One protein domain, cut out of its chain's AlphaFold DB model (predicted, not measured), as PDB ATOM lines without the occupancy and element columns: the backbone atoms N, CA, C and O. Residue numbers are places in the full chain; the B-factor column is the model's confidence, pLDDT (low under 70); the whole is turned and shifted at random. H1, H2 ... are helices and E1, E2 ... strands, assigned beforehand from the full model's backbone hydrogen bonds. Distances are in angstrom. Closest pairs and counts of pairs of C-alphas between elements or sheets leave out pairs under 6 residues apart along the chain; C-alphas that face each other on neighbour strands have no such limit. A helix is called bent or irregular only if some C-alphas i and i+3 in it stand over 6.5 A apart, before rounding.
ATOM      1  N   GLU A 215     -44.018  -5.834 -44.705       78.31
ATOM      2  CA  GLU A 215     -43.564  -7.223 -44.686       78.31
ATOM      3  C   GLU A 215     -42.058  -7.333 -44.439       78.31
ATOM      4  O   GLU A 215     -41.254  -6.553 -44.954       78.31
ATOM      5  N   CYS A 216     -41.660  -8.370 -43.708       68.81
ATOM      6  CA  CYS A 216     -40.266  -8.776 -43.595       68.81
ATOM      7  C   CYS A 216     -40.004 -10.029 -44.442       68.81
ATOM      8  O   CYS A 216     -40.722 -11.030 -44.350       68.81
ATOM      9  N   CYS A 217     -38.942 -10.004 -45.252       54.97
ATOM     10  CA  CYS A 217     -38.362 -11.232 -45.792       54.97
ATOM     11  C   CYS A 217     -37.748 -12.018 -44.626       54.97
ATOM     12  O   CYS A 217     -37.054 -11.418 -43.809       54.97
ATOM     13  N   GLN A 218     -37.997 -13.333 -44.560       49.19
ATOM     14  CA  GLN A 218     -37.439 -14.233 -43.540       49.19
ATOM     15  C   GLN A 218     -36.010 -13.839 -43.147       49.19
ATOM     16  O   GLN A 218     -35.135 -13.714 -44.008       49.19
ATOM     17  N   LEU A 219     -35.798 -13.641 -41.842       51.69
ATOM     18  CA  LEU A 219     -34.505 -13.256 -41.293       51.69
ATOM     19  C   LEU A 219     -33.434 -14.269 -41.722       51.69
ATOM     20  O   LEU A 219     -33.605 -15.468 -41.478       51.69
ATOM     21  N   PRO A 220     -32.302 -13.833 -42.300       40.47
ATOM     22  CA  PRO A 220     -31.141 -14.695 -42.367       40.47
ATOM     23  C   PRO A 220     -30.690 -14.957 -40.926       40.47
ATOM     24  O   PRO A 220     -30.189 -14.069 -40.244       40.47
ATOM     25  N   ILE A 221     -30.846 -16.202 -40.469       45.25
ATOM     26  CA  ILE A 221     -30.449 -16.707 -39.136       45.25
ATOM     27  C   ILE A 221     -28.920 -16.568 -38.894       45.25
ATOM     28  O   ILE A 221     -28.399 -16.872 -37.824       45.25
ATOM     29  N   HIS A 222     -28.172 -16.049 -39.869       39.72
ATOM     30  CA  HIS A 222     -26.740 -15.793 -39.797       39.72
ATOM     31  C   HIS A 222     -26.426 -14.354 -39.366       39.72
ATOM     32  O   HIS A 222     -25.824 -13.592 -40.117       39.72
ATOM     33  N   ASN A 233     -23.458 -18.158 -18.391       61.75
ATOM     34  CA  ASN A 233     -24.678 -18.905 -18.025       61.75
ATOM     35  C   ASN A 233     -25.840 -17.987 -17.581       61.75
ATOM     36  O   ASN A 233     -26.926 -18.465 -17.256       61.75
ATOM     37  N   GLU A 234     -25.602 -16.676 -17.543       65.69
ATOM     38  CA  GLU A 234     -26.486 -15.669 -16.987       65.69
ATOM     39  C   GLU A 234     -26.421 -14.391 -17.833       65.69
ATOM     40  O   GLU A 234     -25.336 -13.876 -18.091       65.69
ATOM     41  N   ILE A 235     -27.572 -13.831 -18.206       68.44
ATOM     42  CA  ILE A 235     -27.664 -12.490 -18.795       68.44
ATOM     43  C   ILE A 235     -28.175 -11.539 -17.714       68.44
ATOM     44  O   ILE A 235     -29.283 -11.710 -17.200       68.44
ATOM     45  N   ILE A 236     -27.381 -10.521 -17.378       64.31
ATOM     46  CA  ILE A 236     -27.769  -9.465 -16.435       64.31
ATOM     47  C   ILE A 236     -28.138  -8.215 -17.223       64.31
ATOM     48  O   ILE A 236     -27.301  -7.586 -17.865       64.31
ATOM     49  N   ILE A 237     -29.402  -7.829 -17.129       64.81
ATOM     50  CA  ILE A 237     -29.963  -6.668 -17.802       64.81
ATOM     51  C   ILE A 237     -30.288  -5.631 -16.737       64.81
ATOM     52  O   ILE A 237     -31.272  -5.750 -16.008       64.81
ATOM     53  N   VAL A 238     -29.443  -4.609 -16.633       58.75
ATOM     54  CA  VAL A 238     -29.661  -3.492 -15.713       58.75
ATOM     55  C   VAL A 238     -30.594  -2.495 -16.385       58.75
ATOM     56  O   VAL A 238     -30.241  -1.883 -17.391       58.75
ATOM     57  N   ILE A 239     -31.783  -2.301 -15.823       60.78
ATOM     58  CA  ILE A 239     -32.681  -1.244 -16.271       60.78
ATOM     59  C   ILE A 239     -32.158   0.071 -15.683       60.78
ATOM     60  O   ILE A 239     -32.063   0.188 -14.454       60.78
ATOM     61  N   PRO A 240     -31.831   1.081 -16.507       56.59
ATOM     62  CA  PRO A 240     -31.461   2.390 -15.995       56.59
ATOM     63  C   PRO A 240     -32.640   2.970 -15.204       56.59
ATOM     64  O   PRO A 240     -33.663   3.361 -15.760       56.59
ATOM     65  N   SER A 241     -32.521   2.997 -13.875       57.28
ATOM     66  CA  SER A 241     -33.550   3.580 -13.021       57.28
ATOM     67  C   SER A 241     -33.421   5.099 -13.052       57.28
ATOM     68  O   SER A 241     -32.398   5.635 -12.616       57.28
ATOM     69  N   THR A 242     -34.472   5.791 -13.485       57.91
ATOM     70  CA  THR A 242     -34.605   7.258 -13.400       57.91
ATOM     71  C   THR A 242     -34.280   7.780 -12.000       57.91
ATOM     72  O   THR A 242     -33.593   8.786 -11.862       57.91
ATOM     73  N   LYS A 289     -31.536  -0.840  -7.163       66.44
ATOM     74  CA  LYS A 289     -31.227  -1.757  -8.262       66.44
ATOM     75  C   LYS A 289     -32.512  -2.145  -8.969       66.44
ATOM     76  O   LYS A 289     -33.496  -2.509  -8.336       66.44
ATOM     77  N   SER A 290     -32.467  -2.081 -10.288       67.75
ATOM     78  CA  SER A 290     -33.526  -2.534 -11.171       67.75
ATOM     79  C   SER A 290     -32.860  -3.418 -12.210       67.75
ATOM     80  O   SER A 290     -32.163  -2.910 -13.091       67.75
ATOM     81  N   GLN A 291     -32.947  -4.733 -12.035       70.81
ATOM     82  CA  GLN A 291     -32.250  -5.682 -12.895       70.81
ATOM     83  C   GLN A 291     -33.098  -6.917 -13.194       70.81
ATOM     84  O   GLN A 291     -33.808  -7.431 -12.328       70.81
ATOM     85  N   TYR A 292     -32.980  -7.410 -14.423       70.50
ATOM     86  CA  TYR A 292     -33.386  -8.758 -14.792       70.50
ATOM     87  C   TYR A 292     -32.141  -9.624 -14.883       70.50
ATOM     88  O   TYR A 292     -31.215  -9.301 -15.622       70.50
ATOM     89  N   LYS A 293     -32.121 -10.728 -14.148       78.38
ATOM     90  CA  LYS A 293     -31.104 -11.763 -14.284       78.38
ATOM     91  C   LYS A 293     -31.752 -12.982 -14.930       78.38
ATOM     92  O   LYS A 293     -32.544 -13.662 -14.283       78.38
ATOM     93  N   ILE A 294     -31.455 -13.222 -16.202       78.38
ATOM     94  CA  ILE A 294     -31.891 -14.409 -16.941       78.38
ATOM     95  C   ILE A 294     -30.845 -15.488 -16.694       78.38
ATOM     96  O   ILE A 294     -29.714 -15.360 -17.148       78.38
ATOM     97  N   ASP A 295     -31.210 -16.517 -15.942       79.31
ATOM     98  CA  ASP A 295     -30.347 -17.642 -15.607       79.31
ATOM     99  C   ASP A 295     -30.755 -18.855 -16.450       79.31
ATOM    100  O   ASP A 295     -31.848 -19.410 -16.287       79.31
ATOM    101  N   PHE A 296     -29.884 -19.249 -17.382       78.62
ATOM    102  CA  PHE A 296     -30.150 -20.372 -18.281       78.62
ATOM    103  C   PHE A 296     -29.965 -21.729 -17.598       78.62
ATOM    104  O   PHE A 296     -30.614 -22.697 -17.994       78.62
ATOM    105  N   ALA A 297     -29.123 -21.809 -16.562       78.88
ATOM    106  CA  ALA A 297     -28.891 -23.044 -15.819       78.88
ATOM    107  C   ALA A 297     -30.082 -23.360 -14.904       78.88
ATOM    108  O   ALA A 297     -30.582 -24.484 -14.898       78.88
ATOM    109  N   GLU A 298     -30.593 -22.351 -14.190       78.88
ATOM    110  CA  GLU A 298     -31.799 -22.482 -13.363       78.88
ATOM    111  C   GLU A 298     -33.110 -22.419 -14.170       78.88
ATOM    112  O   GLU A 298     -34.186 -22.601 -13.594       78.88
ATOM    113  N   LYS A 299     -33.042 -22.143 -15.483       83.56
ATOM    114  CA  LYS A 299     -34.195 -21.922 -16.378       83.56
ATOM    115  C   LYS A 299     -35.198 -20.913 -15.814       83.56
ATOM    116  O   LYS A 299     -36.411 -21.151 -15.784       83.56
ATOM    117  N   SER A 300     -34.685 -19.794 -15.309       84.81
ATOM    118  CA  SER A 300     -35.509 -18.799 -14.631       84.81
ATOM    119  C   SER A 300     -35.021 -17.375 -14.845       84.81
ATOM    120  O   SER A 300     -33.846 -17.120 -15.093       84.81
ATOM    121  N   ILE A 301     -35.941 -16.425 -14.724       80.19
ATOM    122  CA  ILE A 301     -35.665 -14.998 -14.732       80.19
ATOM    123  C   ILE A 301     -35.878 -14.484 -13.316       80.19
ATOM    124  O   ILE A 301     -36.991 -14.468 -12.793       80.19
ATOM    125  N   ASN A 302     -34.794 -14.042 -12.697       80.94
ATOM    126  CA  ASN A 302     -34.818 -13.357 -11.422       80.94
ATOM    127  C   ASN A 302     -34.980 -11.858 -11.683       80.94
ATOM    128  O   ASN A 302     -34.044 -11.160 -12.072       80.94
ATOM    129  N   GLN A 303     -36.198 -11.374 -11.485       74.62
ATOM    130  CA  GLN A 303     -36.539  -9.964 -11.531       74.62
ATOM    131  C   GLN A 303     -36.296  -9.362 -10.145       74.62
ATOM    132  O   GLN A 303     -36.964  -9.742  -9.182       74.62
ATOM    133  N   GLU A 304     -35.355  -8.425 -10.039       72.38
ATOM    134  CA  GLU A 304     -35.032  -7.744  -8.787       72.38
ATOM    135  C   GLU A 304     -35.231  -6.233  -8.937       72.38
ATOM    136  O   GLU A 304     -34.486  -5.544  -9.638       72.38
ATOM    137  N   PHE A 305     -36.251  -5.730  -8.243       66.25
ATOM    138  CA  PHE A 305     -36.506  -4.309  -8.057       66.25
ATOM    139  C   PHE A 305     -36.311  -3.968  -6.593       66.25
ATOM    140  O   PHE A 305     -37.039  -4.435  -5.716       66.25
ATOM    141  N   THR A 306     -35.330  -3.123  -6.339       61.62
ATOM    142  CA  THR A 306     -35.015  -2.604  -5.017       61.62
ATOM    143  C   THR A 306     -35.066  -1.091  -5.079       61.62
ATOM    144  O   THR A 306     -34.480  -0.468  -5.964       61.62
ATOM    145  N   ASN A 307     -35.813  -0.492  -4.164       57.41
ATOM    146  CA  ASN A 307     -35.705   0.911  -3.808       57.41
ATOM    147  C   ASN A 307     -35.755   1.023  -2.266       57.41
ATOM    148  O   ASN A 307     -36.089   0.036  -1.606       57.41
ATOM    149  N   PRO A 308     -35.436   2.187  -1.668       44.69
ATOM    150  CA  PRO A 308     -35.383   2.342  -0.210       44.69
ATOM    151  C   PRO A 308     -36.677   1.983   0.546       44.69
ATOM    152  O   PRO A 308     -36.632   1.774   1.751       44.69
ATOM    153  N   PHE A 309     -37.816   1.901  -0.147       46.78
ATOM    154  CA  PHE A 309     -39.143   1.659   0.425       46.78
ATOM    155  C   PHE A 309     -39.817   0.381  -0.102       46.78
ATOM    156  O   PHE A 309     -40.899   0.021   0.356       46.78
ATOM    157  N   TYR A 310     -39.219  -0.298  -1.082       51.41
ATOM    158  CA  TYR A 310     -39.854  -1.370  -1.836       51.41
ATOM    159  C   TYR A 310     -38.816  -2.383  -2.310       51.41
ATOM    160  O   TYR A 310     -37.921  -2.071  -3.098       51.41
ATOM    161  N   TYR A 311     -38.975  -3.621  -1.849       63.31
ATOM    162  CA  TYR A 311     -38.207  -4.771  -2.302       63.31
ATOM    163  C   TYR A 311     -39.156  -5.754  -2.984       63.31
ATOM    164  O   TYR A 311     -40.012  -6.351  -2.331       63.31
ATOM    165  N   LYS A 312     -39.011  -5.933  -4.299       64.94
ATOM    166  CA  LYS A 312     -39.722  -6.963  -5.058       64.94
ATOM    167  C   LYS A 312     -38.716  -7.850  -5.763       64.94
ATOM    168  O   LYS A 312     -38.000  -7.408  -6.660       64.94
ATOM    169  N   LYS A 313     -38.725  -9.122  -5.381       75.81
ATOM    170  CA  LYS A 313     -38.013 -10.187  -6.075       75.81
ATOM    171  C   LYS A 313     -39.035 -11.182  -6.608       75.81
ATOM    172  O   LYS A 313     -39.754 -11.794  -5.823       75.81
ATOM    173  N   ARG A 314     -39.127 -11.317  -7.930       76.88
ATOM    174  CA  ARG A 314     -39.948 -12.344  -8.592       76.88
ATOM    175  C   ARG A 314     -39.006 -13.289  -9.325       76.88
ATOM    176  O   ARG A 314     -38.170 -12.835 -10.101       76.88
ATOM    177  N   LYS A 315     -39.135 -14.588  -9.065       83.12
ATOM    178  CA  LYS A 315     -38.506 -15.637  -9.869       83.12
ATOM    179  C   LYS A 315     -39.562 -16.130 -10.851       83.12
ATOM    180  O   LYS A 315     -40.614 -16.578 -10.416       83.12
ATOM    181  N   ILE A 316     -39.304 -15.962 -12.139       81.25
ATOM    182  CA  ILE A 316     -40.205 -16.332 -13.235       81.25
ATOM    183  C   ILE A 316     -39.595 -17.557 -13.905       81.25
ATOM    184  O   ILE A 316     -38.455 -17.492 -14.362       81.25
ATOM    185  N   GLY A 317     -40.303 -18.683 -13.944       85.25
ATOM    186  CA  GLY A 317     -39.818 -19.854 -14.680       85.25
ATOM    187  C   GLY A 317     -39.885 -19.625 -16.192       85.25
ATOM    188  O   GLY A 317     -40.805 -18.967 -16.670       85.25
ATOM    189  N   PHE A 318     -38.975 -20.211 -16.978       86.69
ATOM    190  CA  PHE A 318     -39.086 -20.159 -18.448       86.69
ATOM    191  C   PHE A 318     -40.422 -20.727 -18.959       86.69
ATOM    192  O   PHE A 318     -40.939 -20.274 -19.972       86.69
ATOM    193  N   SER A 319     -41.043 -21.645 -18.211       84.69
ATOM    194  CA  SER A 319     -42.378 -22.189 -18.494       84.69
ATOM    195  C   SER A 319     -43.527 -21.175 -18.391       84.69
ATOM    196  O   SER A 319     -44.625 -21.462 -18.872       84.69
ATOM    197  N   GLU A 320     -43.318 -20.032 -17.727       85.00
ATOM    198  CA  GLU A 320     -44.288 -18.929 -17.651       85.00
ATOM    199  C   GLU A 320     -44.234 -18.023 -18.887       85.00
ATOM    200  O   GLU A 320     -45.149 -17.226 -19.088       85.00
ATOM    201  N   ILE A 321     -43.193 -18.131 -19.717       86.06
ATOM    202  CA  ILE A 321     -43.046 -17.345 -20.943       86.06
ATOM    203  C   ILE A 321     -43.910 -17.998 -22.024       86.06
ATOM    204  O   ILE A 321     -43.759 -19.184 -22.311       86.06
ATOM    205  N   ALA A 322     -44.841 -17.231 -22.591       85.25
ATOM    206  CA  ALA A 322     -45.691 -17.685 -23.687       85.25
ATOM    207  C   ALA A 322     -44.955 -17.558 -25.026       85.25
ATOM    208  O   ALA A 322     -44.882 -18.519 -25.787       85.25
ATOM    209  N   LEU A 323     -44.356 -16.393 -25.287       88.38
ATOM    210  CA  LEU A 323     -43.608 -16.127 -26.516       88.38
ATOM    211  C   LEU A 323     -42.568 -15.021 -26.325       88.38
ATOM    212  O   LEU A 323     -42.637 -14.213 -25.391       88.38
ATOM    213  N   ILE A 324     -41.634 -14.958 -27.268       88.69
ATOM    214  CA  ILE A 324     -40.665 -13.869 -27.384       88.69
ATOM    215  C   ILE A 324     -40.845 -13.184 -28.730       88.69
ATOM    216  O   ILE A 324     -40.938 -13.826 -29.774       88.69
ATOM    217  N   THR A 325     -40.903 -11.860 -28.689       89.81
ATOM    218  CA  THR A 325     -41.106 -11.010 -29.861       89.81
ATOM    219  C   THR A 325     -40.326  -9.710 -29.699       89.81
ATOM    220  O   THR A 325     -39.526  -9.559 -28.772       89.81
ATOM    221  N   THR A 326     -40.534  -8.763 -30.599       87.06
ATOM    222  CA  THR A 326     -40.034  -7.399 -30.484       87.06
ATOM    223  C   THR A 326     -41.168  -6.439 -30.162       87.06
ATOM    224  O   THR A 326     -42.338  -6.705 -30.431       87.06
ATOM    225  N   VAL A 327     -40.830  -5.329 -29.518       85.50
ATOM    226  CA  VAL A 327     -41.736  -4.209 -29.270       85.50
ATOM    227  C   VAL A 327     -41.023  -2.945 -29.706       85.50
ATOM    228  O   VAL A 327     -39.876  -2.690 -29.317       85.50
ATOM    229  N   CYS A 328     -41.728  -2.144 -30.492       80.94
ATOM    230  CA  CYS A 328     -41.296  -0.816 -30.873       80.94
ATOM    231  C   CYS A 328     -41.786   0.188 -29.840       80.94
ATOM    232  O   CYS A 328     -42.960   0.220 -29.462       80.94
ATOM    233  N   LYS A 329     -40.874   1.046 -29.402       74.44
ATOM    234  CA  LYS A 329     -41.178   2.202 -28.583       74.44
ATOM    235  C   LYS A 329     -40.801   3.451 -29.354       74.44
ATOM    236  O   LYS A 329     -39.650   3.635 -29.744       74.44
ATOM    237  N   ILE A 330     -41.777   4.332 -29.520       67.12
ATOM    238  CA  ILE A 330     -41.533   5.694 -29.974       67.12
ATOM    239  C   ILE A 330     -41.147   6.491 -28.727       67.12
ATOM    240  O   ILE A 330     -41.967   6.688 -27.827       67.12
ATOM    241  N   SER A 331     -39.877   6.877 -28.618       55.00
ATOM    242  CA  SER A 331     -39.367   7.683 -27.510       55.00
ATOM    243  C   SER A 331     -39.074   9.107 -27.985       55.00
ATOM    244  O   SER A 331     -38.393   9.338 -28.979       55.00
ATOM    245  N   GLY A 332     -39.632  10.096 -27.290       49.69
ATOM    246  CA  GLY A 332     -39.407  11.507 -27.584       49.69
ATOM    247  C   GLY A 332     -40.287  12.406 -26.730       49.69
ATOM    248  O   GLY A 332     -41.307  11.977 -26.192       49.69
ATOM    249  N   TRP A 333     -39.868  13.659 -26.575       45.09
ATOM    250  CA  TRP A 333     -40.694  14.662 -25.910       45.09
ATOM    251  C   TRP A 333     -41.876  15.016 -26.821       45.09
ATOM    252  O   TRP A 333     -41.632  15.307 -27.991       45.09
ATOM    253  N   PRO A 334     -43.126  15.080 -26.326       47.47
ATOM    254  CA  PRO A 334     -44.285  15.359 -27.184       47.47
ATOM    255  C   PRO A 334     -44.197  16.701 -27.938       47.47
ATOM    256  O   PRO A 334     -44.705  16.838 -29.048       47.47
ATOM    257  N   LEU A 335     -43.500  17.694 -27.368       42.28
ATOM    258  CA  LEU A 335     -43.218  18.984 -28.021       42.28
ATOM    259  C   LEU A 335     -42.048  18.928 -29.022       42.28
ATOM    260  O   LEU A 335     -41.940  19.795 -29.883       42.28
ATOM    261  N   LEU A 336     -41.188  17.913 -28.925       47.88
ATOM    262  CA  LEU A 336     -40.024  17.668 -29.786       47.88
ATOM    263  C   LEU A 336     -40.247  16.437 -30.672       47.88
ATOM    264  O   LEU A 336     -39.325  15.685 -30.966       47.88
ATOM    265  N   TRP A 337     -41.488  16.241 -31.100       45.56
ATOM    266  CA  TRP A 337     -41.946  15.123 -31.921       45.56
ATOM    267  C   TRP A 337     -41.185  14.972 -33.254       45.56
ATOM    268  O   TRP A 337     -41.019  13.866 -33.758       45.56
ATOM    269  N   HIS A 338     -40.617  16.057 -33.794       45.81
ATOM    270  CA  HIS A 338     -39.705  16.005 -34.948       45.81
ATOM    271  C   HIS A 338     -38.399  15.231 -34.678       45.81
ATOM    272  O   HIS A 338     -37.636  14.979 -35.608       45.81
ATOM    273  N   LEU A 339     -38.125  14.889 -33.415       49.00
ATOM    274  CA  LEU A 339     -36.962  14.140 -32.939       49.00
ATOM    275  C   LEU A 339     -37.371  12.802 -32.305       49.00
ATOM    276  O   LEU A 339     -36.647  12.283 -31.453       49.00
ATOM    277  N   TYR A 340     -38.540  12.258 -32.665       54.69
ATOM    278  CA  TYR A 340     -38.919  10.926 -32.211       54.69
ATOM    279  C   TYR A 340     -37.864   9.905 -32.616       54.69
ATOM    280  O   TYR A 340     -37.513   9.771 -33.789       54.69
ATOM    281  N   ARG A 341     -37.404   9.151 -31.624       57.38
ATOM    282  CA  ARG A 341     -36.555   7.996 -31.825       57.38
ATOM    283  C   ARG A 341     -37.417   6.750 -31.850       57.38
ATOM    284  O   ARG A 341     -38.286   6.547 -31.002       57.38
ATOM    285  N   ILE A 342     -37.153   5.915 -32.839       67.31
ATOM    286  CA  ILE A 342     -37.766   4.602 -32.956       67.31
ATOM    287  C   ILE A 342     -36.804   3.609 -32.317       67.31
ATOM    288  O   ILE A 342     -35.697   3.393 -32.813       67.31
ATOM    289  N   GLU A 343     -37.220   3.011 -31.209       72.38
ATOM    290  CA  GLU A 343     -36.434   2.014 -30.496       72.38
ATOM    291  C   GLU A 343     -37.145   0.666 -30.547       72.38
ATOM    292  O   GLU A 343     -38.193   0.478 -29.935       72.38
ATOM    293  N   TYR A 344     -36.550  -0.290 -31.257       76.81
ATOM    294  CA  TYR A 344     -36.961  -1.688 -31.190       76.81
ATOM    295  C   TYR A 344     -36.227  -2.381 -30.047       76.81
ATOM    296  O   TYR A 344     -35.010  -2.241 -29.887       76.81
ATOM    297  N   SER A 345     -36.981  -3.115 -29.240       80.56
ATOM    298  CA  SER A 345     -36.480  -3.872 -28.097       80.56
ATOM    299  C   SER A 345     -37.049  -5.283 -28.112       80.56
ATOM    300  O   SER A 345     -38.170  -5.496 -28.566       80.56
ATOM    301  N   VAL A 346     -36.281  -6.251 -27.615       84.88
ATOM    302  CA  VAL A 346     -36.780  -7.616 -27.406       84.88
ATOM    303  C   VAL A 346     -37.778  -7.589 -26.254       84.88
ATOM    304  O   VAL A 346     -37.519  -6.958 -25.234       84.88
ATOM    305  N   ALA A 347     -38.903  -8.280 -26.381       86.81
ATOM    306  CA  ALA A 347     -39.912  -8.387 -25.339       86.81
ATOM    307  C   ALA A 347     -40.288  -9.848 -25.092       86.81
ATOM    308  O   ALA A 347     -40.531 -10.614 -26.024       86.81
ATOM    309  N   MET A 348     -40.363 -10.221 -23.817       87.44
ATOM    310  CA  MET A 348     -40.882 -11.519 -23.386       87.44
ATOM    311  C   MET A 348     -42.323 -11.326 -22.921       87.44
ATOM    312  O   MET A 348     -42.565 -10.513 -22.027       87.44
ATOM    313  N   ILE A 349     -43.271 -12.049 -23.511       87.19
ATOM    314  CA  ILE A 349     -44.674 -12.016 -23.084       87.19
ATOM    315  C   ILE A 349     -44.934 -13.248 -22.226       87.19
ATOM    316  O   ILE A 349     -44.725 -14.384 -22.658       87.19
ATOM    317  N   LEU A 350     -45.356 -13.021 -20.987       86.75
ATOM    318  CA  LEU A 350     -45.721 -14.081 -20.057       86.75
ATOM    319  C   LEU A 350     -47.144 -14.581 -20.331       86.75
ATOM    320  O   LEU A 350     -47.979 -13.849 -20.857       86.75
ATOM    321  N   LYS A 351     -47.449 -15.804 -19.895       84.06
ATOM    322  CA  LYS A 351     -48.794 -16.403 -19.978       84.06
ATOM    323  C   LYS A 351     -49.873 -15.589 -19.259       84.06
ATOM    324  O   LYS A 351     -51.033 -15.672 -19.636       84.06
ATOM    325  N   ASP A 352     -49.482 -14.793 -18.260       81.94
ATOM    326  CA  ASP A 352     -50.365 -13.868 -17.533       81.94
ATOM    327  C   ASP A 352     -50.664 -12.558 -18.302       81.94
ATOM    328  O   ASP A 352     -51.397 -11.701 -17.810       81.94
ATOM    329  N   GLY A 353     -50.105 -12.387 -19.508       80.88
ATOM    330  CA  GLY A 353     -50.229 -11.180 -20.330       80.88
ATOM    331  C   GLY A 353     -49.240 -10.067 -19.971       80.88
ATOM    332  O   GLY A 353     -49.269  -8.998 -20.578       80.88
ATOM    333  N   THR A 354     -48.333 -10.280 -19.013       82.50
ATOM    334  CA  THR A 354     -47.296  -9.293 -18.693       82.50
ATOM    335  C   THR A 354     -46.238  -9.253 -19.794       82.50
ATOM    336  O   THR A 354     -45.559 -10.249 -20.052       82.50
ATOM    337  N   THR A 355     -46.029  -8.080 -20.391       80.75
ATOM    338  CA  THR A 355     -44.933  -7.837 -21.341       80.75
ATOM    339  C   THR A 355     -43.697  -7.315 -20.611       80.75
ATOM    340  O   THR A 355     -43.742  -6.277 -19.948       80.75
ATOM    341  N   LEU A 356     -42.574  -8.014 -20.755       79.62
ATOM    342  CA  LEU A 356     -41.274  -7.648 -20.198       79.62
ATOM    343  C   LEU A 356     -40.342  -7.170 -21.324       79.62
ATOM    344  O   LEU A 356     -39.670  -8.000 -21.944       79.62
ATOM    345  N   PRO A 357     -40.285  -5.855 -21.613       76.50
ATOM    346  CA  PRO A 357     -39.334  -5.312 -22.574       76.50
ATOM    347  C   PRO A 357     -37.916  -5.347 -21.994       76.50
ATOM    348  O   PRO A 357     -37.668  -4.910 -20.866       76.50
ATOM    349  N   LEU A 358     -36.974  -5.850 -22.782       74.12
ATOM    350  CA  LEU A 358     -35.557  -5.894 -22.463       74.12
ATOM    351  C   LEU A 358     -34.879  -4.630 -23.010       74.12
ATOM    352  O   LEU A 358     -34.878  -4.419 -24.225       74.12
ATOM    353  N   PRO A 359     -34.304  -3.764 -22.152       63.25
ATOM    354  CA  PRO A 359     -33.590  -2.583 -22.621       63.25
ATOM    355  C   PRO A 359     -32.394  -2.976 -23.496       63.25
ATOM    356  O   PRO A 359     -31.638  -3.895 -23.178       63.25
ATOM    357  N   ARG A 360     -32.209  -2.243 -24.597       60.53
ATOM    358  CA  ARG A 360     -31.096  -2.439 -25.531       60.53
ATOM    359  C   ARG A 360     -29.795  -1.954 -24.875       60.53
ATOM    360  O   ARG A 360     -29.748  -0.851 -24.337       60.53
ATOM    361  N   ILE A 361     -28.744  -2.776 -24.907       51.00
ATOM    362  CA  ILE A 361     -27.467  -2.498 -24.214       51.00
ATOM    363  C   ILE A 361     -26.625  -1.437 -24.956       51.00
ATOM    364  O   ILE A 361     -25.813  -0.756 -24.334       51.00
ATOM    365  N   ALA A 362     -26.850  -1.234 -26.261       45.47
ATOM    366  CA  ALA A 362     -26.116  -0.263 -27.071       45.47
ATOM    367  C   ALA A 362     -27.034   0.837 -27.643       45.47
ATOM    368  O   ALA A 362     -28.107   0.522 -28.169       45.47
ATOM    369  N   PRO A 363     -26.623   2.123 -27.600       45.44
ATOM    370  CA  PRO A 363     -27.286   3.169 -28.363       45.44
ATOM    371  C   PRO A 363     -27.099   2.885 -29.860       45.44
ATOM    372  O   PRO A 363     -25.971   2.745 -30.334       45.44
ATOM    373  N   ALA A 364     -28.212   2.767 -30.588       46.31
ATOM    374  CA  ALA A 364     -28.228   2.522 -32.026       46.31
ATOM    375  C   ALA A 364     -27.346   3.529 -32.782       46.31
ATOM    376  O   ALA A 364     -27.437   4.732 -32.538       46.31
ATOM    377  N   LYS A 365     -26.515   3.020 -33.699       43.03
ATOM    378  CA  LYS A 365     -25.736   3.821 -34.657       43.03
ATOM    379  C   LYS A 365     -26.405   3.914 -36.035       43.03
ATOM    380  O   LYS A 365     -25.909   4.644 -36.874       43.03
ATOM    381  N   THR A 366     -27.487   3.171 -36.277       47.38
ATOM    382  CA  THR A 366     -28.038   2.919 -37.619       47.38
ATOM    383  C   THR A 366     -29.550   3.172 -37.700       47.38
ATOM    384  O   THR A 366     -30.237   3.300 -36.682       47.38
ATOM    385  N   SER A 367     -30.062   3.249 -38.936       52.41
ATOM    386  CA  SER A 367     -31.459   3.555 -39.292       52.41
ATOM    387  C   SER A 367     -32.522   2.665 -38.612       52.41
ATOM    388  O   SER A 367     -32.247   1.543 -38.180       52.41
ATOM    389  N   GLY A 368     -33.771   3.144 -38.555       54.31
ATOM    390  CA  GLY A 368     -34.882   2.480 -37.855       54.31
ATOM    391  C   GLY A 368     -35.170   1.036 -38.297       54.31
ATOM    392  O   GLY A 368     -35.384   0.183 -37.443       54.31
ATOM    393  N   PHE A 369     -35.121   0.726 -39.597       56.06
ATOM    394  CA  PHE A 369     -35.410  -0.629 -40.097       56.06
ATOM    395  C   PHE A 369     -34.291  -1.645 -39.807       56.06
ATOM    396  O   PHE A 369     -34.566  -2.775 -39.409       56.06
ATOM    397  N   SER A 370     -33.018  -1.239 -39.909       61.75
ATOM    398  CA  SER A 370     -31.886  -2.084 -39.486       61.75
ATOM    399  C   SER A 370     -31.963  -2.435 -37.998       61.75
ATOM    400  O   SER A 370     -31.677  -3.565 -37.616       61.75
ATOM    401  N   ASN A 371     -32.455  -1.507 -37.170       68.94
ATOM    402  CA  ASN A 371     -32.653  -1.747 -35.743       68.94
ATOM    403  C   ASN A 371     -33.717  -2.811 -35.449       68.94
ATOM    404  O   ASN A 371     -33.593  -3.533 -34.461       68.94
ATOM    405  N   GLN A 372     -34.748  -2.912 -36.287       73.94
ATOM    406  CA  GLN A 372     -35.803  -3.907 -36.132       73.94
ATOM    407  C   GLN A 372     -35.317  -5.312 -36.473       73.94
ATOM    408  O   GLN A 372     -35.540  -6.233 -35.697       73.94
ATOM    409  N   ILE A 373     -34.610  -5.470 -37.596       73.88
ATOM    410  CA  ILE A 373     -34.043  -6.762 -38.013       73.88
ATOM    411  C   ILE A 373     -33.043  -7.270 -36.967       73.88
ATOM    412  O   ILE A 373     -33.057  -8.447 -36.615       73.88
ATOM    413  N   GLU A 374     -32.201  -6.385 -36.429       74.25
ATOM    414  CA  GLU A 374     -31.287  -6.728 -35.335       74.25
ATOM    415  C   GLU A 374     -32.036  -7.173 -34.072       74.25
ATOM    416  O   GLU A 374     -31.663  -8.178 -33.464       74.25
ATOM    417  N   ALA A 375     -33.095  -6.456 -33.685       76.69
ATOM    418  CA  ALA A 375     -33.909  -6.807 -32.524       76.69
ATOM    419  C   ALA A 375     -34.655  -8.138 -32.725       76.69
ATOM    420  O   ALA A 375     -34.712  -8.948 -31.803       76.69
ATOM    421  N   ASP A 376     -35.177  -8.400 -33.924       78.50
ATOM    422  CA  ASP A 376     -35.838  -9.661 -34.267       78.50
ATOM    423  C   ASP A 376     -34.841 -10.831 -34.251       78.50
ATOM    424  O   ASP A 376     -35.143 -11.892 -33.705       78.50
ATOM    425  N   ALA A 377     -33.623 -10.644 -34.768       77.69
ATOM    426  CA  ALA A 377     -32.569 -11.658 -34.696       77.69
ATOM    427  C   ALA A 377     -32.172 -11.970 -33.239       77.69
ATOM    428  O   ALA A 377     -31.986 -13.132 -32.867       77.69
ATOM    429  N   GLN A 378     -32.086 -10.939 -32.394       76.81
ATOM    430  CA  GLN A 378     -31.828 -11.083 -30.960       76.81
ATOM    431  C   GLN A 378     -32.967 -11.818 -30.245       76.81
ATOM    432  O   GLN A 378     -32.713 -12.723 -29.448       76.81
ATOM    433  N   ALA A 379     -34.216 -11.467 -30.553       83.00
ATOM    434  CA  ALA A 379     -35.406 -12.118 -30.020       83.00
ATOM    435  C   ALA A 379     -35.465 -13.602 -30.418       83.00
ATOM    436  O   ALA A 379     -35.696 -14.453 -29.557       83.00
ATOM    437  N   ALA A 380     -35.165 -13.931 -31.678       81.88
ATOM    438  CA  ALA A 380     -35.102 -15.308 -32.162       81.88
ATOM    439  C   ALA A 380     -34.030 -16.130 -31.428       81.88
ATOM    440  O   ALA A 380     -34.292 -17.247 -30.981       81.88
ATOM    441  N   HIS A 381     -32.831 -15.571 -31.240       78.75
ATOM    442  CA  HIS A 381     -31.765 -16.244 -30.497       78.75
ATOM    443  C   HIS A 381     -32.145 -16.483 -29.027       78.75
ATOM    444  O   HIS A 381     -31.892 -17.559 -28.472       78.75
ATOM    445  N   LEU A 382     -32.759 -15.488 -28.381       81.00
ATOM    446  CA  LEU A 382     -33.224 -15.607 -27.002       81.00
ATOM    447  C   LEU A 382     -34.309 -16.684 -26.875       81.00
ATOM    448  O   LEU A 382     -34.245 -17.499 -25.957       81.00
ATOM    449  N   ALA A 383     -35.244 -16.742 -27.824       84.44
ATOM    450  CA  ALA A 383     -36.293 -17.755 -27.866       84.44
ATOM    451  C   ALA A 383     -35.738 -19.177 -27.987       84.44
ATOM    452  O   ALA A 383     -36.134 -20.054 -27.221       84.44
ATOM    453  N   LEU A 384     -34.752 -19.385 -28.867       83.12
ATOM    454  CA  LEU A 384     -34.053 -20.667 -28.990       83.12
ATOM    455  C   LEU A 384     -33.332 -21.060 -27.695       83.12
ATOM    456  O   LEU A 384     -33.346 -22.226 -27.311       83.12
ATOM    457  N   SER A 385     -32.723 -20.090 -27.009       79.88
ATOM    458  CA  SER A 385     -31.980 -20.328 -25.763       79.88
ATOM    459  C   SER A 385     -32.902 -20.662 -24.583       79.88
ATOM    460  O   SER A 385     -32.537 -21.441 -23.705       79.88
ATOM    461  N   ILE A 386     -34.100 -20.076 -24.559       82.31
ATOM    462  CA  ILE A 386     -35.126 -20.307 -23.533       82.31
ATOM    463  C   ILE A 386     -35.958 -21.565 -23.841       82.31
ATOM    464  O   ILE A 386     -36.443 -22.221 -22.917       82.31
ATOM    465  N   GLY A 387     -36.078 -21.938 -25.119       79.81
ATOM    466  CA  GLY A 387     -36.923 -23.035 -25.587       79.81
ATOM    467  C   GLY A 387     -38.396 -22.638 -25.723       79.81
ATOM    468  O   GLY A 387     -39.270 -23.443 -25.414       79.81
ATOM    469  N   CYS A 388     -38.673 -21.401 -26.142       83.12
ATOM    470  CA  CYS A 388     -40.026 -20.876 -26.350       83.12
ATOM    471  C   CYS A 388     -40.257 -20.451 -27.810       83.12
ATOM    472  O   CYS A 388     -39.315 -20.340 -28.595       83.12
ATOM    473  N   GLU A 389     -41.516 -20.192 -28.172       85.12
ATOM    474  CA  GLU A 389     -41.873 -19.739 -29.516       85.12
ATOM    475  C   GLU A 389     -41.359 -18.310 -29.774       85.12
ATOM    476  O   GLU A 389     -41.492 -17.417 -28.929       85.12
ATOM    477  N   PHE A 390     -40.759 -18.100 -30.948       84.81
ATOM    478  CA  PHE A 390     -40.386 -16.780 -31.453       84.81
ATOM    479  C   PHE A 390     -41.405 -16.312 -32.481       84.81
ATOM    480  O   PHE A 390     -41.739 -17.058 -33.401       84.81
ATOM    481  N   GLN A 391     -41.802 -15.046 -32.384       81.62
ATOM    482  CA  GLN A 391     -42.584 -14.394 -33.423       81.62
ATOM    483  C   GLN A 391     -41.989 -13.049 -33.811       81.62
ATOM    484  O   GLN A 391     -41.732 -12.202 -32.951       81.62
ATOM    485  N   SER A 392     -41.811 -12.855 -35.120       77.81
ATOM    486  CA  SER A 392     -41.356 -11.579 -35.672       77.81
ATOM    487  C   SER A 392     -42.343 -10.470 -35.331       77.81
ATOM    488  O   SER A 392     -43.557 -10.683 -35.260       77.81
ATOM    489  N   GLY A 393     -41.797  -9.276 -35.114       71.75
ATOM    490  CA  GLY A 393     -42.601  -8.087 -34.897       71.75
ATOM    491  C   GLY A 393     -43.349  -7.600 -36.142       71.75
ATOM    492  O   GLY A 393     -44.331  -6.877 -35.996       71.75
ATOM    493  N   LEU A 394     -42.910  -7.978 -37.348       75.81
ATOM    494  CA  LEU A 394     -43.502  -7.566 -38.630       75.81
ATOM    495  C   LEU A 394     -44.420  -8.639 -39.222       75.81
ATOM    496  O   LEU A 394     -44.396  -9.799 -38.816       75.81
ATOM    497  N   PHE A 395     -45.196  -8.255 -40.241       77.56
ATOM    498  CA  PHE A 395     -45.909  -9.228 -41.066       77.56
ATOM    499  C   PHE A 395     -44.904 -10.103 -41.816       77.56
ATOM    500  O   PHE A 395     -43.933  -9.607 -42.400       77.56
ATOM    501  N   LEU A 396     -45.148 -11.412 -41.840       80.75
ATOM    502  CA  LEU A 396     -44.390 -12.305 -42.706       80.75
ATOM    503  C   LEU A 396     -44.733 -12.000 -44.168       80.75
ATOM    504  O   LEU A 396     -45.857 -11.612 -44.496       80.75
ATOM    505  N   LYS A 397     -43.762 -12.176 -45.065       80.31
ATOM    506  CA  LYS A 397     -43.971 -11.977 -46.503       80.31
ATOM    507  C   LYS A 397     -45.161 -12.800 -47.016       80.31
ATOM    508  O   LYS A 397     -45.165 -14.020 -46.868       80.31
ATOM    509  N   GLY A 398     -46.141 -12.138 -47.634       77.62
ATOM    510  CA  GLY A 398     -47.363 -12.765 -48.148       77.62
ATOM    511  C   GLY A 398     -48.432 -13.083 -47.094       77.62
ATOM    512  O   GLY A 398     -49.504 -13.557 -47.461       77.62
ATOM    513  N   GLN A 399     -48.189 -12.807 -45.809       81.06
ATOM    514  CA  GLN A 399     -49.180 -12.997 -44.751       81.06
ATOM    515  C   GLN A 399     -50.279 -11.937 -44.882       81.06
ATOM    516  O   GLN A 399     -50.010 -10.727 -44.900       81.06
ATOM    517  N   ASN A 400     -51.529 -12.386 -44.982       83.12
ATOM    518  CA  ASN A 400     -52.691 -11.506 -44.922       83.12
ATOM    519  C   ASN A 400     -53.087 -11.233 -43.459       83.12
ATOM    520  O   ASN A 400     -52.612 -11.870 -42.516       83.12
ATOM    521  N   PHE A 401     -53.958 -10.249 -43.254       82.44
ATOM    522  CA  PHE A 401     -54.367  -9.848 -41.915       82.44
ATOM    523  C   PHE A 401     -55.245 -10.902 -41.213       82.44
ATOM    524  O   PHE A 401     -55.187 -11.044 -39.995       82.44
ATOM    525  N   THR A 402     -56.021 -11.687 -41.963       82.12
ATOM    526  CA  THR A 402     -56.855 -12.764 -41.404       82.12
ATOM    527  C   THR A 402     -56.012 -13.919 -40.869       82.12
ATOM    528  O   THR A 402     -56.244 -14.360 -39.746       82.12
ATOM    529  N   GLN A 403     -54.988 -14.346 -41.611       83.56
ATOM    530  CA  GLN A 403     -53.998 -15.325 -41.161       83.56
ATOM    531  C   GLN A 403     -53.219 -14.798 -39.957       83.56
ATOM    532  O   GLN A 403     -52.977 -15.514 -38.991       83.56
ATOM    533  N   TRP A 404     -52.875 -13.511 -39.969       83.81
ATOM    534  CA  TRP A 404     -52.241 -12.880 -38.819       83.81
ATOM    535  C   TRP A 404     -53.122 -12.956 -37.559       83.81
ATOM    536  O   TRP A 404     -52.602 -13.269 -36.488       83.81
ATOM    537  N   CYS A 405     -54.436 -12.724 -37.680       83.06
ATOM    538  CA  CYS A 405     -55.389 -12.883 -36.577       83.06
ATOM    539  C   CYS A 405     -55.480 -14.340 -36.110       83.06
ATOM    540  O   CYS A 405     -55.418 -14.580 -34.905       83.06
ATOM    541  N   SER A 406     -55.566 -15.303 -37.038       84.38
ATOM    542  CA  SER A 406     -55.600 -16.725 -36.675       84.38
ATOM    543  C   SER A 406     -54.327 -17.161 -35.957       84.38
ATOM    544  O   SER A 406     -54.406 -17.923 -35.001       84.38
ATOM    545  N   ASP A 407     -53.164 -16.630 -36.344       83.25
ATOM    546  CA  ASP A 407     -51.906 -16.914 -35.652       83.25
ATOM    547  C   ASP A 407     -51.947 -16.405 -34.206       83.25
ATOM    548  O   ASP A 407     -51.497 -17.098 -33.299       83.25
ATOM    549  N   VAL A 408     -52.518 -15.217 -33.957       83.25
ATOM    550  CA  VAL A 408     -52.691 -14.702 -32.585       83.25
ATOM    551  C   VAL A 408     -53.612 -15.602 -31.760       83.25
ATOM    552  O   VAL A 408     -53.326 -15.872 -30.588       83.25
ATOM    553  N   ASP A 409     -54.704 -16.069 -32.359       84.06
ATOM    554  CA  ASP A 409     -55.661 -16.948 -31.693       84.06
ATOM    555  C   ASP A 409     -55.025 -18.306 -31.352       84.06
ATOM    556  O   ASP A 409     -55.102 -18.734 -30.200       84.06
ATOM    557  N   LEU A 410     -54.268 -18.906 -32.277       84.25
ATOM    558  CA  LEU A 410     -53.558 -20.174 -32.066       84.25
ATOM    559  C   LEU A 410     -52.556 -20.125 -30.898       84.25
ATOM    560  O   LEU A 410     -52.509 -21.051 -30.087       84.25
ATOM    561  N   ILE A 411     -51.773 -19.048 -30.766       80.25
ATOM    562  CA  ILE A 411     -50.829 -18.879 -29.637       80.25
ATOM    563  C   ILE A 411     -51.580 -18.750 -28.311       80.25
ATOM    564  O   ILE A 411     -51.150 -19.247 -27.266       80.25
ATOM    565  N   THR A 412     -52.697 -18.022 -28.341       81.19
ATOM    566  CA  THR A 412     -53.502 -17.764 -27.147       81.19
ATOM    567  C   THR A 412     -54.145 -19.062 -26.659       81.19
ATOM    568  O   THR A 412     -54.159 -19.333 -25.458       81.19
ATOM    569  N   GLU A 413     -54.626 -19.893 -27.585       81.12
ATOM    570  CA  GLU A 413     -55.192 -21.211 -27.302       81.12
ATOM    571  C   GLU A 413     -54.135 -22.189 -26.771       81.12
ATOM    572  O   GLU A 413     -54.364 -22.837 -25.746       81.12
ATOM    573  N   SER A 414     -52.952 -22.247 -27.395       77.31
ATOM    574  CA  SER A 414     -51.865 -23.155 -26.992       77.31
ATOM    575  C   SER A 414     -51.286 -22.838 -25.607       77.31
ATOM    576  O   SER A 414     -50.820 -23.733 -24.897       77.31
ATOM    577  N   SER A 415     -51.354 -21.573 -25.188       71.88
ATOM    578  CA  SER A 415     -50.826 -21.096 -23.906       71.88
ATOM    579  C   SER A 415     -51.803 -21.232 -22.730       71.88
ATOM    580  O   SER A 415     -51.399 -21.017 -21.585       71.88
ATOM    581  N   GLY A 416     -53.058 -21.619 -22.992       65.75
ATOM    582  CA  GLY A 416     -54.149 -21.642 -22.015       65.75
ATOM    583  C   GLY A 416     -54.851 -20.285 -21.952       65.75
ATOM    584  O   GLY A 416     -54.438 -19.406 -21.201       65.75
ATOM    585  N   ALA A 417     -55.900 -20.133 -22.765       56.34
ATOM    586  CA  ALA A 417     -56.582 -18.882 -23.101       56.34
ATOM    587  C   ALA A 417     -56.786 -17.901 -21.926       56.34
ATOM    588  O   ALA A 417     -57.715 -18.039 -21.127       56.34
ATOM    589  N   GLN A 418     -55.957 -16.851 -21.874       72.25
ATOM    590  CA  GLN A 418     -56.187 -15.672 -21.039       72.25
ATOM    591  C   GLN A 418     -56.416 -14.438 -21.926       72.25
ATOM    592  O   GLN A 418     -55.613 -14.178 -22.824       72.25
ATOM    593  N   PRO A 419     -57.469 -13.634 -21.683       78.00
ATOM    594  CA  PRO A 419     -57.783 -12.461 -22.507       78.00
ATOM    595  C   PRO A 419     -56.658 -11.413 -22.506       78.00
ATOM    596  O   PRO A 419     -56.422 -10.758 -23.519       78.00
ATOM    597  N   LEU A 420     -55.911 -11.313 -21.401       83.69
ATOM    598  CA  LEU A 420     -54.769 -10.405 -21.255       83.69
ATOM    599  C   LEU A 420     -53.579 -10.794 -22.142       83.69
ATOM    600  O   LEU A 420     -52.868  -9.918 -22.630       83.69
ATOM    601  N   LEU A 421     -53.375 -12.092 -22.396       85.44
ATOM    602  CA  LEU A 421     -52.319 -12.565 -23.292       85.44
ATOM    603  C   LEU A 421     -52.595 -12.124 -24.732       85.44
ATOM    604  O   LEU A 421     -51.707 -11.590 -25.395       85.44
ATOM    605  N   LYS A 422     -53.845 -12.274 -25.187       86.44
ATOM    606  CA  LYS A 422     -54.270 -11.813 -26.515       86.44
ATOM    607  C   LYS A 422     -54.048 -10.310 -26.668       86.44
ATOM    608  O   LYS A 422     -53.455  -9.875 -27.649       86.44
ATOM    609  N   GLU A 423     -54.456  -9.517 -25.680       87.06
ATOM    610  CA  GLU A 423     -54.235  -8.068 -25.685       87.06
ATOM    611  C   GLU A 423     -52.741  -7.703 -25.751       87.06
ATOM    612  O   GLU A 423     -52.344  -6.839 -26.538       87.06
ATOM    613  N   ALA A 424     -51.895  -8.391 -24.979       86.19
ATOM    614  CA  ALA A 424     -50.452  -8.170 -24.975       86.19
ATOM    615  C   ALA A 424     -49.804  -8.481 -26.334       86.19
ATOM    616  O   ALA A 424     -48.966  -7.706 -26.802       86.19
ATOM    617  N   ILE A 425     -50.223  -9.567 -26.997       87.19
ATOM    618  CA  ILE A 425     -49.748  -9.945 -28.337       87.19
ATOM    619  C   ILE A 425     -50.155  -8.896 -29.375       87.19
ATOM    620  O   ILE A 425     -49.320  -8.465 -30.173       87.19
ATOM    621  N   TRP A 426     -51.415  -8.447 -29.342       87.00
ATOM    622  CA  TRP A 426     -51.913  -7.392 -30.228       87.00
ATOM    623  C   TRP A 426     -51.115  -6.098 -30.062       87.00
ATOM    624  O   TRP A 426     -50.640  -5.540 -31.051       87.00
ATOM    625  N   LYS A 427     -50.909  -5.652 -28.817       87.25
ATOM    626  CA  LYS A 427     -50.117  -4.453 -28.506       87.25
ATOM    627  C   LYS A 427     -48.672  -4.582 -28.974       87.25
ATOM    628  O   LYS A 427     -48.153  -3.649 -29.581       87.25
ATOM    629  N   ALA A 428     -48.031  -5.728 -28.733       85.69
ATOM    630  CA  ALA A 428     -46.652  -5.954 -29.148       85.69
ATOM    631  C   ALA A 428     -46.509  -5.907 -30.675       85.69
ATOM    632  O   ALA A 428     -45.741  -5.099 -31.193       85.69
ATOM    633  N   ARG A 429     -47.307  -6.693 -31.404       86.88
ATOM    634  CA  ARG A 429     -47.243  -6.760 -32.869       86.88
ATOM    635  C   ARG A 429     -47.598  -5.426 -33.536       86.88
ATOM    636  O   ARG A 429     -46.864  -4.976 -34.409       86.88
ATOM    637  N   LEU A 430     -48.671  -4.754 -33.107       86.62
ATOM    638  CA  LEU A 430     -49.064  -3.465 -33.693       86.62
ATOM    639  C   LEU A 430     -48.039  -2.360 -33.418       86.62
ATOM    640  O   LEU A 430     -47.792  -1.537 -34.302       86.62
ATOM    641  N   SER A 431     -47.374  -2.384 -32.257       83.88
ATOM    642  CA  SER A 431     -46.328  -1.402 -31.953       83.88
ATOM    643  C   SER A 431     -45.218  -1.405 -33.011       83.88
ATOM    644  O   SER A 431     -44.785  -0.339 -33.446       83.88
ATOM    645  N   ASN A 432     -44.818  -2.585 -33.500       82.56
ATOM    646  CA  ASN A 432     -43.742  -2.761 -34.483       82.56
ATOM    647  C   ASN A 432     -44.050  -2.201 -35.873       82.56
ATOM    648  O   ASN A 432     -43.132  -1.993 -36.659       82.56
ATOM    649  N   VAL A 433     -45.325  -1.946 -36.162       82.00
ATOM    650  CA  VAL A 433     -45.788  -1.264 -37.379       82.00
ATOM    651  C   VAL A 433     -46.329   0.138 -37.079       82.00
ATOM    652  O   VAL A 433     -47.030   0.738 -37.891       82.00
ATOM    653  N   PHE A 434     -45.965   0.689 -35.916       78.69
ATOM    654  CA  PHE A 434     -46.304   2.037 -35.462       78.69
ATOM    655  C   PHE A 434     -47.803   2.288 -35.277       78.69
ATOM    656  O   PHE A 434     -48.269   3.411 -35.508       78.69
ATOM    657  N   LEU A 435     -48.537   1.255 -34.869       83.56
ATOM    658  CA  LEU A 435     -49.964   1.285 -34.564       83.56
ATOM    659  C   LEU A 435     -50.189   0.969 -33.078       83.56
ATOM    660  O   LEU A 435     -49.414   0.237 -32.463       83.56
ATOM    661  N   GLU A 436     -51.258   1.507 -32.493       84.19
ATOM    662  CA  GLU A 436     -51.635   1.229 -31.105       84.19
ATOM    663  C   GLU A 436     -52.913   0.379 -31.066       84.19
ATOM    664  O   GLU A 436     -53.838   0.588 -31.848       84.19
ATOM    665  N   SER A 437     -52.986  -0.595 -30.157       84.19
ATOM    666  CA  SER A 437     -54.212  -1.361 -29.904       84.19
ATOM    667  C   SER A 437     -54.911  -0.814 -28.668       84.19
ATOM    668  O   SER A 437     -54.314  -0.784 -27.590       84.19
ATOM    669  N   LEU A 438     -56.175  -0.412 -28.822       82.31
ATOM    670  CA  LEU A 438     -57.045  -0.100 -27.683       82.31
ATOM    671  C   LEU A 438     -57.623  -1.386 -27.096       82.31
ATOM    672  O   LEU A 438     -57.561  -1.608 -25.892       82.31
ATOM    673  N   GLU A 439     -58.146  -2.231 -27.978       82.69
ATOM    674  CA  GLU A 439     -58.716  -3.543 -27.692       82.69
ATOM    675  C   GLU A 439     -58.410  -4.466 -28.887       82.69
ATOM    676  O   GLU A 439     -58.112  -3.967 -29.983       82.69
ATOM    677  N   PRO A 440     -58.487  -5.799 -28.733       78.81
ATOM    678  CA  PRO A 440     -58.374  -6.712 -29.867       78.81
ATOM    679  C   PRO A 440     -59.370  -6.345 -30.984       78.81
ATOM    680  O   PRO A 440     -60.580  -6.308 -30.768       78.81
ATOM    681  N   GLY A 441     -58.862  -6.044 -32.184       79.75
ATOM    682  CA  GLY A 441     -59.665  -5.596 -33.333       79.75
ATOM    683  C   GLY A 441     -59.979  -4.093 -33.390       79.75
ATOM    684  O   GLY A 441     -60.550  -3.638 -34.379       79.75
ATOM    685  N   ILE A 442     -59.582  -3.304 -32.387       87.12
ATOM    686  CA  ILE A 442     -59.725  -1.841 -32.376       87.12
ATOM    687  C   ILE A 442     -58.336  -1.202 -32.393       87.12
ATOM    688  O   ILE A 442     -57.598  -1.232 -31.402       87.12
TER     689      ILE A 442
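AT A GLANCE: This is residues 215 to 222, 233 to 242 and 289 to 442 of the 611 residues of an uncharacterized protein of Candidatus Riflebacteria bacterium HGW-Riflebacteria-2 (UniProt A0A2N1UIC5). A small, strongly twisted sheet, E5 E6 E7, makes the core, with helix H2 over one face and H4 over the other, while a separate sheet of four strands, E1 to E4, makes a wall at one end. H3 folds back with H4 as a helical hairpin, and short H1 lies at the far tip of long strands E5 and E6. The printed part has 172 residues, with four named helices and eight named strands in the order E1 E2 E3 E4 E5 H1 E6 E7 H2 H3 H4 E8. Both sheets, E1 E2 E3 E4 and E5 E6 E7, are antiparallel, and the class is mixed, helices and strands. The whole is compact, with a radius of gyration of the C-alphas of 16.4 A and spans of 48 by 42 by 36 A.

IN THESE COORDINATES: Start at C-alpha 215, (-43.564, -7.223, -44.686); past the first cut you meet E1, residues 234 to 238. Past the second come E2, 289 to 295, 17.5 A long, then E3, 300 to 307, 22.5 A, and E4, 310 to 317, also 22.5 A. Find C-alpha 321 at (-43.046, -17.345, -20.943), where E5 runs 26.1 A to 331, bending by 62 degrees at residue 324. Next are H1, 334 to 339, irregular with C-alphas 335 and 338 8.3 A apart; E6, 341 to 350, 26.6 A; and E7, 355 to 358. H2, 368 to 386, spans 26.9 A, H3, 401 to 414, 20.2 A, and H4, 419 to 431, 18.5 A. E8, 436 to 439, ends at C-alpha 439, (-58.716, -3.543, -27.692).

HOW THE PARTS SIT: Look first at E5 and E6, antiparallel, with N 327 and O 345 2.8 A apart; in the hairpin E6 and E7, N 358 and O 346 are 2.7 A apart. H2 is on this sheet at a height of 8.2 A, its closest C-alphas to E6 being Ala 379 and Val 346, 5.4 A. H4 is on the opposite face at 8.9 A; its closest C-alphas to E5 are Ser 431 and Cys 328, 5.2 A. H3 touches H4, C-alphas Thr 412 and Lys 422 at 6.0 A, at a steep tilt of 39 degrees, opposite ways. E8 pairs with no named strand; C-alphas Ser 437 and Lys 427 of H4 are 5.3 A apart. In the other sheet, E2 E3 E4 form a meander, each strand the antiparallel neighbour of the one before: N 293 and O 302 are 2.9 A apart, N 303 and O 314 2.8 A. E1 is the antiparallel neighbour of E2, with N 235 and O 294 2.8 A apart. E4 and E5 meet only through their link. In H2, H3 and H4 every O i to N i+4 pair is within hydrogen-bond range; H1 has 0 of 2, and 1 of 3 O i to N i+3 pairs.

THE WHOLE: The farthest C-alphas, Pro 308 and Gly 398, are 51.7 A apart. Across the cuts, C-alphas 222 and 233 are 22.1 A apart, and 242 and 289 10.9 A. The link from H2 to H3 is long. Mean pLDDT of the printed part is 73.1, with 55 residues under 70, among them 330 to 342 and 359 to 371.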